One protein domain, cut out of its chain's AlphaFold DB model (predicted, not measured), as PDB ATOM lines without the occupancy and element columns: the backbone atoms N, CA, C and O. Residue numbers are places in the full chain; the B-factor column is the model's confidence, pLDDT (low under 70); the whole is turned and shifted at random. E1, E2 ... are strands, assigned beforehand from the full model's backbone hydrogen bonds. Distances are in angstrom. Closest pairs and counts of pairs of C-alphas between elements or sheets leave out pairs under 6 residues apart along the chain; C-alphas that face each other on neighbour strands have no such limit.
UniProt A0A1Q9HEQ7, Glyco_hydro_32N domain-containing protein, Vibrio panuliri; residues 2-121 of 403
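This is residues 2 to 121 of the 403 residues of the protein "Glyco_hydro_32N domain-containing protein" of Vibrio panuliri (UniProt A0A1Q9HEQ7). A curled four-strand sheet, E4 to E7, and a three-strand sheet, E1 to E3, make a sandwich in which the two sheets are only partly face to face, with E4 the strand of the larger sheet that comes nearest to the smaller one. From one end of E4 and E5 a long loop reaches out, and its residues 77 to 82 stick out free. The printed part has 120 residues with no named helix and seven named strands, E1 to E7 in chain order; the sheets run E4 E5 E6 E7 and E1 E2 E3, both antiparallel. The class is all strand, though under half of the residues, 56 of 120, are in named strands. The whole is compact, with a radius of gyration of the C-alphas of 14.8 A and spans of 45 by 41 by 23 A.

In the larger sheet, E4 is residues 64 to 71, 19.3 A long, from C-alpha 64 at (135.818, 125.582, 139.173), and it bends by 61 degrees at residue 67. E5 is residues 88 to 94, 19.1 A; E6 is residues 99 to 107, 26.0 A; E7 is residues 110 to 113, ending at C-alpha 113 at (143.198, 118.182, 149.589). In the smaller sheet, E1 is residues 9 to 19, 26.1 A long, from C-alpha 9 at (143.019, 115.558, 126.592), and bends by 72 degrees at residue 12. E2 is residues 22 to 30, 24.9 A, and E3 is residues 38 to 45, 23.0 A.

E4, E5, E6 and E7 form a meander, each strand the antiparallel neighbour of the one before. N 91 and O 68 of the hairpin E4 and E5 are 2.9 A apart, and N 92 and O 100 of the hairpin E5 and E6 are 2.8 A apart, both within hydrogen-bond range. Pairing is staggered: E6 pairs with E5 over residues 99 to 104 and with E7 over 104 to 107, where N 107 and O 110 are 2.9 A apart. E1, E2 and E3 form a second meander, with N 14 and O 26 at 2.8 A and N 27 and O 41 at 3.0 A. Between the sheets, the closest C-alphas of E1 and E4 are those of Leu 14 and Gly 68, 5.6 A apart. E5, E6 and E7 are apart from E1, E2 and E3.

The C-alphas of Asn 33 and Arg 79, the two farthest apart, are 45.8 A apart. The printed part has no cut. The links E3 to E4, 18 residues, and E4 to E5, 16 residues, are long. Mean pLDDT of the printed part is 71.7; residues 34 to 36, 56 to 64, 68 to 88 and 105 to 121 are under 70.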
ATOM      1  N   HIS A   2     156.943 115.351 122.181       92.38
ATOM      2  CA  HIS A   2     156.133 116.342 122.899       92.38
ATOM      3  C   HIS A   2     155.426 115.653 124.064       92.38
ATOM      4  O   HIS A   2     155.027 114.496 123.930       92.38
ATOM      5  N   LEU A   3     155.279 116.356 125.188       91.94
ATOM      6  CA  LEU A   3     154.475 115.878 126.304       91.94
ATOM      7  C   LEU A   3     152.996 115.868 125.902       91.94
ATOM      8  O   LEU A   3     152.478 116.867 125.407       91.94
ATOM      9  N   LEU A   4     152.328 114.747 126.150       92.56
ATOM     10  CA  LEU A   4     150.874 114.610 126.101       92.56
ATOM     11  C   LEU A   4     150.377 114.317 127.515       92.56
ATOM     12  O   LEU A   4     151.165 113.933 128.375       92.56
ATOM     13  N   SER A   5     149.083 114.490 127.779       88.44
ATOM     14  CA  SER A   5     148.527 113.996 129.041       88.44
ATOM     15  C   SER A   5     148.631 112.467 129.088       88.44
ATOM     16  O   SER A   5     148.384 111.810 128.077       88.44
ATOM     17  N   ALA A   6     148.954 111.895 130.254       86.25
ATOM     18  CA  ALA A   6     148.938 110.442 130.450       86.25
ATOM     19  C   ALA A   6     147.549 109.838 130.200       86.25
ATOM     20  O   ALA A   6     147.429 108.704 129.743       86.25
ATOM     21  N   ILE A   7     146.508 110.605 130.526       85.00
ATOM     22  CA  ILE A   7     145.104 110.239 130.370       85.00
ATOM     23  C   ILE A   7     144.311 111.451 129.888       85.00
ATOM     24  O   ILE A   7     144.548 112.578 130.326       85.00
ATOM     25  N   GLY A   8     143.363 111.209 128.987       88.12
ATOM     26  CA  GLY A   8     142.488 112.253 128.471       88.12
ATOM     27  C   GLY A   8     143.198 113.325 127.633       88.12
ATOM     28  O   GLY A   8     144.276 113.092 127.082       88.12
ATOM     29  N   SER A   9     142.579 114.499 127.511       91.00
ATOM     30  CA  SER A   9     143.019 115.558 126.592       91.00
ATOM     31  C   SER A   9     143.758 116.669 127.325       91.00
ATOM     32  O   SER A   9     143.193 117.323 128.198       91.00
ATOM     33  N   PHE A  10     145.015 116.916 126.952       92.50
ATOM     34  CA  PHE A  10     145.780 118.071 127.431       92.50
ATOM     35  C   PHE A  10     145.145 119.370 126.915       92.50
ATOM     36  O   PHE A  10     144.935 119.509 125.712       92.50
ATOM     37  N   ILE A  11     144.880 120.328 127.804       90.94
ATOM     38  CA  ILE A  11     144.286 121.625 127.452       90.94
ATOM     39  C   ILE A  11     145.361 122.714 127.400       90.94
ATOM     40  O   ILE A  11     145.593 123.310 126.352       90.94
ATOM     41  N   LYS A  12     146.003 123.010 128.538       91.44
ATOM     42  CA  LYS A  12     146.972 124.112 128.654       91.44
ATOM     43  C   LYS A  12     147.965 123.893 129.801       91.44
ATOM     44  O   LYS A  12     147.585 123.302 130.814       91.44
ATOM     45  N   PRO A  13     149.209 124.391 129.699       92.81
ATOM     46  CA  PRO A  13     150.103 124.457 130.849       92.81
ATOM     47  C   PRO A  13     149.557 125.447 131.889       92.81
ATOM     48  O   PRO A  13     148.953 126.460 131.537       92.81
ATOM     49  N   LEU A  14     149.779 125.151 133.168       87.94
ATOM     50  CA  LEU A  14     149.412 126.021 134.289       87.94
ATOM     51  C   LEU A  14     150.644 126.630 134.951       87.94
ATOM     52  O   LEU A  14     150.661 127.820 135.244       87.94
ATOM     53  N   SER A  15     151.670 125.818 135.209       88.25
ATOM     54  CA  SER A  15     152.889 126.275 135.875       88.25
ATOM     55  C   SER A  15     154.059 125.358 135.543       88.25
ATOM     56  O   SER A  15     153.893 124.140 135.515       88.25
ATOM     57  N   LEU A  16     155.236 125.941 135.309       91.69
ATOM     58  CA  LEU A  16     156.504 125.228 135.177       91.69
ATOM     59  C   LEU A  16     157.460 125.751 136.251       91.69
ATOM     60  O   LEU A  16     157.715 126.953 136.316       91.69
ATOM     61  N   LYS A  17     157.995 124.858 137.083       88.75
ATOM     62  CA  LYS A  17     158.939 125.193 138.159       88.75
ATOM     63  C   LYS A  17     160.129 124.239 138.156       88.75
ATOM     64  O   LYS A  17     160.015 123.133 137.643       88.75
ATOM     65  N   PHE A  18     161.254 124.644 138.738       88.12
ATOM     66  CA  PHE A  18     162.385 123.755 139.012       88.12
ATOM     67  C   PHE A  18     162.558 123.622 140.525       88.12
ATOM     68  O   PHE A  18     162.703 124.634 141.208       88.12
ATOM     69  N   SER A  19     162.508 122.396 141.042       84.69
ATOM     70  CA  SER A  19     162.676 122.093 142.461       84.69
ATOM     71  C   SER A  19     163.200 120.678 142.666       84.69
ATOM     72  O   SER A  19     162.990 119.815 141.819       84.69
ATOM     73  N   GLU A  20     163.931 120.453 143.758       85.56
ATOM     74  CA  GLU A  20     164.484 119.137 144.122       85.56
ATOM     75  C   GLU A  20     165.252 118.452 142.963       85.56
ATOM     76  O   GLU A  20     165.240 117.234 142.791       85.56
ATOM     77  N   GLY A  21     165.927 119.250 142.125       91.69
ATOM     78  CA  GLY A  21     166.691 118.760 140.972       91.69
ATOM     79  C   GLY A  21     165.850 118.334 139.760       91.69
ATOM     80  O   GLY A  21     166.399 117.765 138.814       91.69
ATOM     81  N   LYS A  22     164.540 118.600 139.756       95.62
ATOM     82  CA  LYS A  22     163.621 118.292 138.655       95.62
ATOM     83  C   LYS A  22     162.833 119.531 138.221       95.62
ATOM     84  O   LYS A  22     162.511 120.418 139.001       95.62
ATOM     85  N   PHE A  23     162.473 119.581 136.949       94.81
ATOM     86  CA  PHE A  23     161.407 120.425 136.425       94.81
ATOM     87  C   PHE A  23     160.056 119.795 136.757       94.81
ATOM     88  O   PHE A  23     159.871 118.607 136.526       94.81
ATOM     89  N   HIS A  24     159.113 120.583 137.259       92.00
ATOM     90  CA  HIS A  24     157.733 120.214 137.552       92.00
ATOM     91  C   HIS A  24     156.827 121.016 136.625       92.00
ATOM     92  O   HIS A  24     156.806 122.245 136.697       92.00
ATOM     93  N   LEU A  25     156.077 120.331 135.767       93.19
ATOM     94  CA  LEU A  25     155.043 120.928 134.934       93.19
ATOM     95  C   LEU A  25     153.671 120.509 135.450       93.19
ATOM     96  O   LEU A  25     153.355 119.320 135.516       93.19
ATOM     97  N   PHE A  26     152.845 121.503 135.743       90.69
ATOM     98  CA  PHE A  26     151.425 121.329 135.992       90.69
ATOM     99  C   PHE A  26     150.642 121.772 134.773       90.69
ATOM    100  O   PHE A  26     150.959 122.794 134.155       90.69
ATOM    101  N   TYR A  27     149.607 121.020 134.431       91.75
ATOM    102  CA  TYR A  27     148.809 121.279 133.245       91.75
ATOM    103  C   TYR A  27     147.348 120.925 133.474       91.75
ATOM    104  O   TYR A  27     147.018 120.043 134.257       91.75
ATOM    105  N   LEU A  28     146.469 121.627 132.775       89.50
ATOM    106  CA  LEU A  28     145.046 121.351 132.761       89.50
ATOM    107  C   LEU A  28     144.756 120.271 131.718       89.50
ATOM    108  O   LEU A  28     145.263 120.354 130.596       89.50
ATOM    109  N   PHE A  29     143.937 119.285 132.061       89.69
ATOM    110  CA  PHE A  29     143.489 118.250 131.134       89.69
ATOM    111  C   PHE A  29     142.048 117.820 131.443       89.69
ATOM    112  O   PHE A  29     141.554 118.090 132.535       89.69
ATOM    113  N   THR A  30     141.371 117.155 130.507       87.56
ATOM    114  CA  THR A  30     140.048 116.549 130.747       87.56
ATOM    115  C   THR A  30     140.148 115.032 130.707       87.56
ATOM    116  O   THR A  30     140.780 114.489 129.806       87.56
ATOM    117  N   LEU A  31     139.534 114.334 131.666       83.00
ATOM    118  CA  LEU A  31     139.473 112.860 131.670       83.00
ATOM    119  C   LEU A  31     138.503 112.323 130.617       83.00
ATOM    120  O   LEU A  31     138.709 111.248 130.054       83.00
ATOM    121  N   THR A  32     137.442 113.082 130.367       79.12
ATOM    122  CA  THR A  32     136.403 112.772 129.397       79.12
ATOM    123  C   THR A  32     136.425 113.807 128.274       79.12
ATOM    124  O   THR A  32     137.126 114.818 128.334       79.12
ATOM    125  N   ASN A  33     135.628 113.582 127.234       71.69
ATOM    126  CA  ASN A  33     135.420 114.580 126.182       71.69
ATOM    127  C   ASN A  33     134.509 115.738 126.641       71.69
ATOM    128  O   ASN A  33     134.063 116.524 125.810       71.69
ATOM    129  N   ARG A  34     134.175 115.822 127.936       69.75
ATOM    130  CA  ARG A  34     133.373 116.910 128.496       69.75
ATOM    131  C   ARG A  34     134.307 118.021 128.951       69.75
ATOM    132  O   ARG A  34     135.150 117.812 129.817       69.75
ATOM    133  N   GLU A  35     134.134 119.209 128.381       67.38
ATOM    134  CA  GLU A  35     134.954 120.388 128.701       67.38
ATOM    135  C   GLU A  35     134.813 120.864 130.154       67.38
ATOM    136  O   GLU A  35     135.660 121.607 130.649       67.38
ATOM    137  N   GLU A  36     133.748 120.441 130.834       67.88
ATOM    138  CA  GLU A  36     133.421 120.849 132.201       67.88
ATOM    139  C   GLU A  36     134.229 120.077 133.258       67.88
ATOM    140  O   GLU A  36     134.450 120.579 134.357       67.88
ATOM    141  N   GLU A  37     134.742 118.889 132.920       74.94
ATOM    142  CA  GLU A  37     135.492 118.022 133.836       74.94
ATOM    143  C   GLU A  37     137.001 118.267 133.680       74.94
ATOM    144  O   GLU A  37     137.741 117.487 133.069       74.94
ATOM    145  N   LYS A  38     137.462 119.402 134.212       81.19
ATOM    146  CA  LYS A  38     138.863 119.834 134.150       81.19
ATOM    147  C   LYS A  38     139.642 119.361 135.378       81.19
ATOM    148  O   LYS A  38     139.299 119.686 136.503       81.19
ATOM    149  N   SER A  39     140.743 118.653 135.155       84.81
ATOM    150  CA  SER A  39     141.666 118.169 136.189       84.81
ATOM    151  C   SER A  39     143.072 118.738 136.003       84.81
ATOM    152  O   SER A  39     143.431 119.211 134.922       84.81
ATOM    153  N   VAL A  40     143.887 118.678 137.060       86.75
ATOM    154  CA  VAL A  40     145.286 119.115 137.023       86.75
ATOM    155  C   VAL A  40     146.210 117.908 136.979       86.75
ATOM    156  O   VAL A  40     146.275 117.091 137.896       86.75
ATOM    157  N   GLY A  41     146.943 117.802 135.881       90.62
ATOM    158  CA  GLY A  41     148.016 116.844 135.707       90.62
ATOM    159  C   GLY A  41     149.328 117.405 136.239       90.62
ATOM    160  O   GLY A  41     149.540 118.620 136.267       90.62
ATOM    161  N   HIS A  42     150.219 116.500 136.632       92.19
ATOM    162  CA  HIS A  42     151.565 116.814 137.092       92.19
ATOM    163  C   HIS A  42     152.558 115.884 136.391       92.19
ATOM    164  O   HIS A  42     152.372 114.669 136.352       92.19
ATOM    165  N   ALA A  43     153.603 116.456 135.802       94.00
ATOM    166  CA  ALA A  43     154.716 115.714 135.227       94.00
ATOM    167  C   ALA A  43     156.046 116.310 135.690       94.00
ATOM    168  O   ALA A  43     156.170 117.525 135.855       94.00
ATOM    169  N   THR A  44     157.052 115.460 135.873       95.06
ATOM    170  CA  THR A  44     158.407 115.879 136.245       95.06
ATOM    171  C   THR A  44     159.426 115.519 135.176       95.06
ATOM    172  O   THR A  44     159.272 114.514 134.495       95.06
ATOM    173  N   SER A  45     160.496 116.295 135.039       96.69
ATOM    174  CA  SER A  45     161.584 116.014 134.099       96.69
ATOM    175  C   SER A  45     162.923 116.472 134.657       96.69
ATOM    176  O   SER A  45     162.990 117.498 135.316       96.69
ATOM    177  N   THR A  46     164.017 115.777 134.370       97.44
ATOM    178  CA  THR A  46     165.372 116.274 134.678       97.44
ATOM    179  C   THR A  46     165.981 117.083 133.532       97.44
ATOM    180  O   THR A  46     167.012 117.722 133.716       97.44
ATOM    181  N   ASN A  47     165.367 117.068 132.343       96.75
ATOM    182  CA  ASN A  47     165.968 117.613 131.122       96.75
ATOM    183  C   ASN A  47     164.979 118.305 130.163       96.75
ATOM    184  O   ASN A  47     165.353 118.587 129.029       96.75
ATOM    185  N   LEU A  48     163.730 118.548 130.583       96.38
ATOM    186  CA  LEU A  48     162.633 119.134 129.790       96.38
ATOM    187  C   LEU A  48     162.214 118.338 128.537       96.38
ATOM    188  O   LEU A  48     161.353 118.787 127.779       96.38
ATOM    189  N   VAL A  49     162.775 117.145 128.325       96.38
ATOM    190  CA  VAL A  49     162.494 116.290 127.160       96.38
ATOM    191  C   VAL A  49     161.808 114.998 127.584       96.38
ATOM    192  O   VAL A  49     160.789 114.623 127.007       96.38
ATOM    193  N   ASN A  50     162.353 114.326 128.598       96.12
ATOM    194  CA  ASN A  50     161.813 113.086 129.140       96.12
ATOM    195  C   ASN A  50     160.967 113.416 130.363       96.12
ATOM    196  O   ASN A  50     161.490 113.932 131.353       96.12
ATOM    197  N   TRP A  51     159.672 113.136 130.278       96.62
ATOM    198  CA  TRP A  51     158.703 113.477 131.309       96.62
ATOM    199  C   TRP A  51     158.185 112.214 131.999       96.62
ATOM    200  O   TRP A  51     157.781 111.257 131.343       96.62
ATOM    201  N   GLU A  52     158.190 112.236 133.326       95.25
ATOM    202  CA  GLU A  52     157.609 111.229 134.209       95.25
ATOM    203  C   GLU A  52     156.274 111.767 134.721       95.25
ATOM    204  O   GLU A  52     156.239 112.776 135.431       95.25
ATOM    205  N   HIS A  53     155.169 111.119 134.356       93.31
ATOM    206  CA  HIS A  53     153.860 111.481 134.891       93.31
ATOM    207  C   HIS A  53     153.767 111.110 136.369       93.31
ATOM    208  O   HIS A  53     154.081 109.987 136.757       93.31
ATOM    209  N   GLN A  54     153.324 112.069 137.175       90.25
ATOM    210  CA  GLN A  54     153.083 111.903 138.602       90.25
ATOM    211  C   GLN A  54     151.589 111.677 138.860       90.25
ATOM    212  O   GLN A  54     150.754 111.880 137.973       90.25
ATOM    213  N   SER A  55     151.249 111.258 140.082       81.31
ATOM    214  CA  SER A  55     149.861 111.091 140.516       81.31
ATOM    215  C   SER A  55     149.044 112.353 140.228       81.31
ATOM    216  O   SER A  55     149.440 113.462 140.589       81.31
ATOM    217  N   VAL A  56     147.903 112.165 139.565       69.50
ATOM    218  CA  VAL A  56     146.994 113.246 139.178       69.50
ATOM    219  C   VAL A  56     146.473 113.956 140.421       69.50
ATOM    220  O   VAL A  56     146.001 113.315 141.360       69.50
ATOM    221  N   VAL A  57     146.486 115.287 140.392       65.44
ATOM    222  CA  VAL A  57     145.760 116.103 141.363       65.44
ATOM    223  C   VAL A  57     144.330 116.189 140.840       65.44
ATOM    224  O   VAL A  57     144.008 117.012 139.979       65.44
ATOM    225  N   VAL A  58     143.489 115.237 141.251       57.50
ATOM    226  CA  VAL A  58     142.106 115.163 140.767       57.50
ATOM    227  C   VAL A  58     141.329 116.310 141.392       57.50
ATOM    228  O   VAL A  58     141.063 116.334 142.592       57.50
ATOM    229  N   LEU A  59     140.977 117.265 140.544       60.19
ATOM    230  CA  LEU A  59     140.128 118.389 140.883       60.19
ATOM    231  C   LEU A  59     138.780 118.099 140.249       60.19
ATOM    232  O   LEU A  59     138.473 118.621 139.186       60.19
ATOM    233  N   ASP A  60     137.972 117.251 140.884       54.72
ATOM    234  CA  ASP A  60     136.529 117.341 140.663       54.72
ATOM    235  C   ASP A  60     136.056 118.610 141.370       54.72
ATOM    236  O   ASP A  60     135.605 118.630 142.518       54.72
ATOM    237  N   ALA A  61     136.358 119.734 140.739       52.25
ATOM    238  CA  ALA A  61     135.998 121.015 141.264       52.25
ATOM    239  C   ALA A  61     134.683 121.369 140.590       52.25
ATOM    240  O   ALA A  61     134.704 121.985 139.538       52.25
ATOM    241  N   ASN A  62     133.573 120.930 141.195       60.31
ATOM    242  CA  ASN A  62     132.178 121.355 140.998       60.31
ATOM    243  C   ASN A  62     132.004 122.749 140.330       60.31
ATOM    244  O   ASN A  62     131.635 123.708 141.004       60.31
ATOM    245  N   GLY A  63     132.291 122.898 139.032       61.59
ATOM    246  CA  GLY A  63     132.287 124.189 138.329       61.59
ATOM    247  C   GLY A  63     133.453 125.161 138.618       61.59
ATOM    248  O   GLY A  63     133.265 126.368 138.497       61.59
ATOM    249  N   TYR A  64     134.653 124.704 138.989       69.31
ATOM    250  CA  TYR A  64     135.818 125.582 139.173       69.31
ATOM    251  C   TYR A  64     136.924 125.306 138.147       69.31
ATOM    252  O   TYR A  64     137.360 124.171 137.968       69.31
ATOM    253  N   GLU A  65     137.454 126.361 137.528       74.69
ATOM    254  CA  GLU A  65     138.625 126.299 136.656       74.69
ATOM    255  C   GLU A  65     139.911 126.615 137.444       74.69
ATOM    256  O   GLU A  65     140.046 127.721 137.970       74.69
ATOM    257  N   PRO A  66     140.898 125.705 137.500       72.81
ATOM    258  CA  PRO A  66     142.230 126.012 138.008       72.81
ATOM    259  C   PRO A  66     142.888 127.072 137.121       72.81
ATOM    260  O   PRO A  66     143.043 126.881 135.911       72.81
ATOM    261  N   ILE A  67     143.301 128.186 137.720       75.25
ATOM    262  CA  ILE A  67     143.936 129.302 137.003       75.25
ATOM    263  C   ILE A  67     145.432 129.424 137.291       75.25
ATOM    264  O   ILE A  67     146.141 130.081 136.536       75.25
ATOM    265  N   GLY A  68     145.926 128.790 138.354       68.44
ATOM    266  CA  GLY A  68     147.339 128.830 138.708       68.44
ATOM    267  C   GLY A  68     147.674 127.919 139.879       68.44
ATOM    268  O   GLY A  68     146.813 127.587 140.691       68.44
ATOM    269  N   ILE A  69     148.942 127.516 139.952       69.81
ATOM    270  CA  ILE A  69     149.470 126.687 141.037       69.81
ATOM    271  C   ILE A  69     150.722 127.345 141.585       69.81
ATOM    272  O   ILE A  69     151.672 127.635 140.849       69.81
ATOM    273  N   HIS A  70     150.720 127.552 142.895       68.00
ATOM    274  CA  HIS A  70     151.855 128.021 143.654       68.00
ATOM    275  C   HIS A  70     152.330 126.904 144.582       68.00
ATOM    276  O   HIS A  70     151.740 126.646 145.621       68.00
ATOM    277  N   ILE A  71     153.399 126.216 144.186       62.88
ATOM    278  CA  ILE A  71     154.170 125.384 145.119       62.88
ATOM    279  C   ILE A  71     154.934 126.323 146.040       62.88
ATOM    280  O   ILE A  71     155.688 127.154 145.517       62.88
ATOM    281  N   ASP A  72     154.723 126.179 147.341       57.81
ATOM    282  CA  ASP A  72     155.458 126.927 148.346       57.81
ATOM    283  C   ASP A  72     156.681 126.104 148.758       57.81
ATOM    284  O   ASP A  72     156.563 124.953 149.179       57.81
ATOM    285  N   HIS A  73     157.873 126.670 148.586       52.22
ATOM    286  CA  HIS A  73     159.087 126.089 149.146       52.22
ATOM    287  C   HIS A  73     159.338 126.778 150.472       52.22
ATOM    288  O   HIS A  73     160.210 127.641 150.577       52.22
ATOM    289  N   LEU A  74     158.570 126.396 151.491       42.44
ATOM    290  CA  LEU A  74     158.962 126.700 152.856       42.44
ATOM    291  C   LEU A  74     160.255 125.925 153.110       42.44
ATOM    292  O   LEU A  74     160.256 124.714 153.314       42.44
ATOM    293  N   SER A  75     161.387 126.621 152.995       37.91
ATOM    294  CA  SER A  75     162.686 126.086 153.383       37.91
ATOM    295  C   SER A  75     162.574 125.553 154.811       37.91
ATOM    296  O   SER A  75     162.109 126.289 155.682       37.91
ATOM    297  N   GLU A  76     163.046 124.329 155.058       39.03
ATOM    298  CA  GLU A  76     163.050 123.643 156.366       39.03
ATOM    299  C   GLU A  76     163.673 124.457 157.527       39.03
ATOM    300  O   GLU A  76     163.675 124.017 158.673       39.03
ATOM    301  N   SER A  77     164.225 125.645 157.273       34.03
ATOM    302  CA  SER A  77     165.041 126.386 158.227       34.03
ATOM    303  C   SER A  77     164.326 127.342 159.184       34.03
ATOM    304  O   SER A  77     165.027 127.889 160.031       34.03
ATOM    305  N   GLN A  78     163.003 127.563 159.155       34.59
ATOM    306  CA  GLN A  78     162.362 128.389 160.199       34.59
ATOM    307  C   GLN A  78     160.966 127.898 160.632       34.59
ATOM    308  O   GLN A  78     159.977 128.129 159.960       34.59
ATOM    309  N   ARG A  79     160.922 127.305 161.837       33.25
ATOM    310  CA  ARG A  79     159.816 127.346 162.823       33.25
ATOM    311  C   ARG A  79     158.437 126.731 162.501       33.25
ATOM    312  O   ARG A  79     157.494 127.093 163.189       33.25
ATOM    313  N   PHE A  80     158.310 125.723 161.638       32.09
ATOM    314  CA  PHE A  80     157.032 124.986 161.517       32.09
ATOM    315  C   PHE A  80     157.193 123.477 161.764       32.09
ATOM    316  O   PHE A  80     158.123 122.866 161.228       32.09
ATOM    317  N   PRO A  81     156.321 122.834 162.569       33.59
ATOM    318  CA  PRO A  81     156.324 121.387 162.708       33.59
ATOM    319  C   PRO A  81     155.736 120.739 161.442       33.59
ATOM    320  O   PRO A  81     154.535 120.754 161.217       33.59
ATOM    321  N   GLN A  82     156.607 120.129 160.634       35.75
ATOM    322  CA  GLN A  82     156.288 119.086 159.644       35.75
ATOM    323  C   GLN A  82     155.308 119.421 158.501       35.75
ATOM    324  O   GLN A  82     154.584 118.541 158.042       35.75
ATOM    325  N   LEU A  83     155.344 120.628 157.938       39.34
ATOM    326  CA  LEU A  83     154.883 120.790 156.557       39.34
ATOM    327  C   LEU A  83     156.010 120.294 155.644       39.34
ATOM    328  O   LEU A  83     157.066 120.917 155.557       39.34
ATOM    329  N   SER A  84     155.834 119.112 155.048       45.62
ATOM    330  CA  SER A  84     156.824 118.554 154.123       45.62
ATOM    331  C   SER A  84     157.036 119.503 152.933       45.62
ATOM    332  O   SER A  84     156.126 120.251 152.572       45.62
ATOM    333  N   SER A  85     158.210 119.466 152.291       50.97
ATOM    334  CA  SER A  85     158.602 120.295 151.127       50.97
ATOM    335  C   SER A  85     157.690 120.175 149.889       50.97
ATOM    336  O   SER A  85     157.981 120.734 148.832       50.97
ATOM    337  N   ASN A  86     156.578 119.454 150.018       58.88
ATOM    338  CA  ASN A  86     155.676 119.050 148.965       58.88
ATOM    339  C   ASN A  86     154.281 119.661 149.111       58.88
ATOM    340  O   ASN A  86     153.342 119.059 148.629       58.88
ATOM    341  N   ASN A  87     154.094 120.823 149.734       67.38
ATOM    342  CA  ASN A  87     152.778 121.472 149.740       67.38
ATOM    343  C   ASN A  87     152.599 122.387 148.527       67.38
ATOM    344  O   ASN A  87     153.527 123.077 148.095       67.38
ATOM    345  N   PHE A  88     151.386 122.435 147.977       69.56
ATOM    346  CA  PHE A  88     151.045 123.452 146.989       69.56
ATOM    347  C   PHE A  88     149.668 124.058 147.213       69.56
ATOM    348  O   PHE A  88     148.731 123.448 147.729       69.56
ATOM    349  N   VAL A  89     149.562 125.294 146.753       72.12
ATOM    350  CA  VAL A  89     148.350 126.088 146.721       72.12
ATOM    351  C   VAL A  89     147.843 126.128 145.290       72.12
ATOM    352  O   VAL A  89     148.570 126.523 144.375       72.12
ATOM    353  N   ILE A  90     146.591 125.731 145.077       71.75
ATOM    354  CA  ILE A  90     145.920 125.904 143.786       71.75
ATOM    355  C   ILE A  90     144.929 127.054 143.895       71.75
ATOM    356  O   ILE A  90     144.085 127.081 144.794       71.75
ATOM    357  N   PHE A  91     145.014 127.970 142.935       75.81
ATOM    358  CA  PHE A  91     144.041 129.029 142.734       75.81
ATOM    359  C   PHE A  91     143.030 128.599 141.677       75.81
ATOM    360  O   PHE A  91     143.400 128.150 140.587       75.81
ATOM    361  N   TYR A  92     141.754 128.780 141.987       76.38
ATOM    362  CA  TYR A  92     140.634 128.460 141.118       76.38
ATOM    363  C   TYR A  92     139.808 129.702 140.835       76.38
ATOM    364  O   TYR A  92     139.754 130.624 141.646       76.38
ATOM    365  N   ARG A  93     139.106 129.677 139.710       74.25
ATOM    366  CA  ARG A  93     138.029 130.596 139.381       74.25
ATOM    367  C   ARG A  93     136.729 129.810 139.248       74.25
ATOM    368  O   ARG A  93     136.689 128.858 138.477       74.25
ATOM    369  N   ASP A  94     135.696 130.167 140.001       75.44
ATOM    370  CA  ASP A  94     134.368 129.561 139.832       75.44
ATOM    371  C   ASP A  94     133.654 130.083 138.568       75.44
ATOM    372  O   ASP A  94     134.119 131.026 137.916       75.44
ATOM    373  N   LEU A  95     132.507 129.486 138.224       71.81
ATOM    374  CA  LEU A  95     131.682 129.915 137.082       71.81
ATOM    375  C   LEU A  95     131.211 131.379 137.165       71.81
ATOM    376  O   LEU A  95     130.898 131.975 136.138       71.81
ATOM    377  N   ASN A  96     131.181 131.969 138.361       76.56
ATOM    378  CA  ASN A  96     130.788 133.358 138.599       76.56
ATOM    379  C   ASN A  96     131.993 134.320 138.615       76.56
ATOM    380  O   ASN A  96     131.825 135.517 138.847       76.56
ATOM    381  N   GLY A  97     133.211 133.825 138.371       72.75
ATOM    382  CA  GLY A  97     134.441 134.614 138.397       72.75
ATOM    383  C   GLY A  97     135.077 134.780 139.782       72.75
ATOM    384  O   GLY A  97     136.113 135.441 139.886       72.75
ATOM    385  N   GLY A  98     134.511 134.178 140.828       73.50
ATOM    386  CA  GLY A  98     135.060 134.185 142.181       73.50
ATOM    387  C   GLY A  98     136.394 133.446 142.249       73.50
ATOM    388  O   GLY A  98     136.550 132.381 141.654       73.50
ATOM    389  N   LEU A  99     137.370 134.021 142.956       71.31
ATOM    390  CA  LEU A  99     138.686 133.419 143.168       71.31
ATOM    391  C   LEU A  99     138.687 132.580 144.444       71.31
ATOM    392  O   LEU A  99     138.341 133.072 145.514       71.31
ATOM    393  N   HIS A 100     139.127 131.331 144.329       73.12
ATOM    394  CA  HIS A 100     139.217 130.386 145.441       73.12
ATOM    395  C   HIS A 100     140.644 129.879 145.574       73.12
ATOM    396  O   HIS A 100     141.355 129.727 144.585       73.12
ATOM    397  N   CYS A 101     141.053 129.583 146.799       73.56
ATOM    398  CA  CYS A 101     142.364 129.044 147.122       73.56
ATOM    399  C   CYS A 101     142.164 127.722 147.869       73.56
ATOM    400  O   CYS A 101     141.366 127.666 148.804       73.56
ATOM    401  N   ARG A 102     142.839 126.647 147.444       71.00
ATOM    402  CA  ARG A 102     142.846 125.371 148.179       71.00
ATOM    403  C   ARG A 102     144.271 124.900 148.413       71.00
ATOM    404  O   ARG A 102     145.085 124.917 147.489       71.00
ATOM    405  N   TYR A 103     144.510 124.423 149.629       70.81
ATOM    406  CA  TYR A 103     145.769 123.830 150.058       70.81
ATOM    407  C   TYR A 103     145.757 122.322 149.832       70.81
ATOM    408  O   TYR A 103     144.765 121.639 150.106       70.81
ATOM    409  N   TRP A 104     146.870 121.820 149.315       70.69
ATOM    410  CA  TRP A 104     147.083 120.412 149.027       70.69
ATOM    411  C   TRP A 104     148.391 119.963 149.654       70.69
ATOM    412  O   TRP A 104     149.406 120.654 149.544       70.69
ATOM    413  N   ASP A 105     148.332 118.795 150.281       67.62
ATOM    414  CA  ASP A 105     149.464 118.138 150.923       67.62
ATOM    415  C   ASP A 105     149.708 116.781 150.255       67.62
ATOM    416  O   ASP A 105     148.792 116.133 149.727       67.62
ATOM    417  N   LYS A 106     150.969 116.361 150.247       61.41
ATOM    418  CA  LYS A 106     151.411 115.074 149.731       61.41
ATOM    419  C   LYS A 106     151.599 114.108 150.895       61.41
ATOM    420  O   LYS A 106     152.645 114.079 151.540       61.41
ATOM    421  N   TYR A 107     150.632 113.221 151.098       57.59
ATOM    422  CA  TYR A 107     150.745 112.146 152.079       57.59
ATOM    423  C   TYR A 107     150.985 110.806 151.377       57.59
ATOM    424  O   TYR A 107     150.166 110.358 150.580       57.59
ATOM    425  N   LYS A 108     152.115 110.145 151.677       62.81
ATOM    426  CA  LYS A 108     152.483 108.821 151.121       62.81
ATOM    427  C   LYS A 108     152.365 108.740 149.588       62.81
ATOM    428  O   LYS A 108     151.761 107.814 149.056       62.81
ATOM    429  N   ASP A 109     152.922 109.728 148.889       59.84
ATOM    430  CA  ASP A 109     152.897 109.842 147.419       59.84
ATOM    431  C   ASP A 109     151.526 110.050 146.766       59.84
ATOM    432  O   ASP A 109     151.404 110.055 145.536       59.84
ATOM    433  N   ILE A 110     150.509 110.320 147.578       56.31
ATOM    434  CA  ILE A 110     149.182 110.689 147.117       56.31
ATOM    435  C   ILE A 110     148.935 112.145 147.500       56.31
ATOM    436  O   ILE A 110     149.189 112.582 148.624       56.31
ATOM    437  N   TRP A 111     148.459 112.909 146.525       63.72
ATOM    438  CA  TRP A 111     148.037 114.283 146.729       63.72
ATOM    439  C   TRP A 111     146.640 114.294 147.327       63.72
ATOM    440  O   TRP A 111     145.695 113.788 146.722       63.72
ATOM    441  N   HIS A 112     146.515 114.883 148.507       54.56
ATOM    442  CA  HIS A 112     145.246 115.050 149.189       54.56
ATOM    443  C   HIS A 112     144.944 116.534 149.335       54.56
ATOM    444  O   HIS A 112     145.815 117.336 149.677       54.56
ATOM    445  N   GLN A 113     143.684 116.902 149.109       58.66
ATOM    446  CA  GLN A 113     143.198 118.182 149.589       58.66
ATOM    447  C   GLN A 113     143.301 118.138 151.115       58.66
ATOM    448  O   GLN A 113     142.710 117.249 151.735       58.66
ATOM    449  N   ALA A 114     144.051 119.065 151.714       55.28
ATOM    450  CA  ALA A 114     144.057 119.197 153.164       55.28
ATOM    451  C   ALA A 114     142.603 119.442 153.604       55.28
ATOM    452  O   ALA A 114     141.934 120.332 153.061       55.28
ATOM    453  N   LEU A 115     142.074 118.574 154.478       41.00
ATOM    454  CA  LEU A 115     140.649 118.561 154.809       41.00
ATOM    455  C   LEU A 115     140.190 119.962 155.259       41.00
ATOM    456  O   LEU A 115     140.878 120.603 156.055       41.00
ATOM    457  N   PRO A 116     139.015 120.437 154.801       39.34
ATOM    458  CA  PRO A 116     138.505 121.771 155.117       39.34
ATOM    459  C   PRO A 116     138.165 122.007 156.593       39.34
ATOM    460  O   PRO A 116     137.716 123.098 156.921       39.34
ATOM    461  N   GLU A 117     138.324 121.042 157.497       30.50
ATOM    462  CA  GLU A 117     137.799 121.159 158.867       30.50
ATOM    463  C   GLU A 117     138.504 122.232 159.724       30.50
ATOM    464  O   GLU A 117     137.985 122.597 160.772       30.50
ATOM    465  N   MET A 118     139.594 122.839 159.234       31.42
ATOM    466  CA  MET A 118     140.170 124.074 159.803       31.42
ATOM    467  C   MET A 118     140.147 125.291 158.855       31.42
ATOM    468  O   MET A 118     140.563 126.376 159.245       31.42
ATOM    469  N   PHE A 119     139.631 125.150 157.626       33.84
ATOM    470  CA  PHE A 119     139.652 126.206 156.596       33.84
ATOM    471  C   PHE A 119     138.331 126.386 155.824       33.84
ATOM    472  O   PHE A 119     138.266 127.152 154.860       33.84
ATOM    473  N   ALA A 120     137.247 125.721 156.231       26.11
ATOM    474  CA  ALA A 120     135.926 125.902 155.647       26.11
ATOM    475  C   ALA A 120     135.306 127.231 156.102       26.11
ATOM    476  O   ALA A 120     134.439 127.273 156.970       26.11
ATOM    477  N   SER A 121     135.686 128.326 155.445       30.55
ATOM    478  CA  SER A 121     134.720 129.400 155.230       30.55
ATOM    479  C   SER A 121     133.947 129.077 153.953       30.55
ATOM    480  O   SER A 121     134.483 129.112 152.848       30.55
TER     481      SER A 121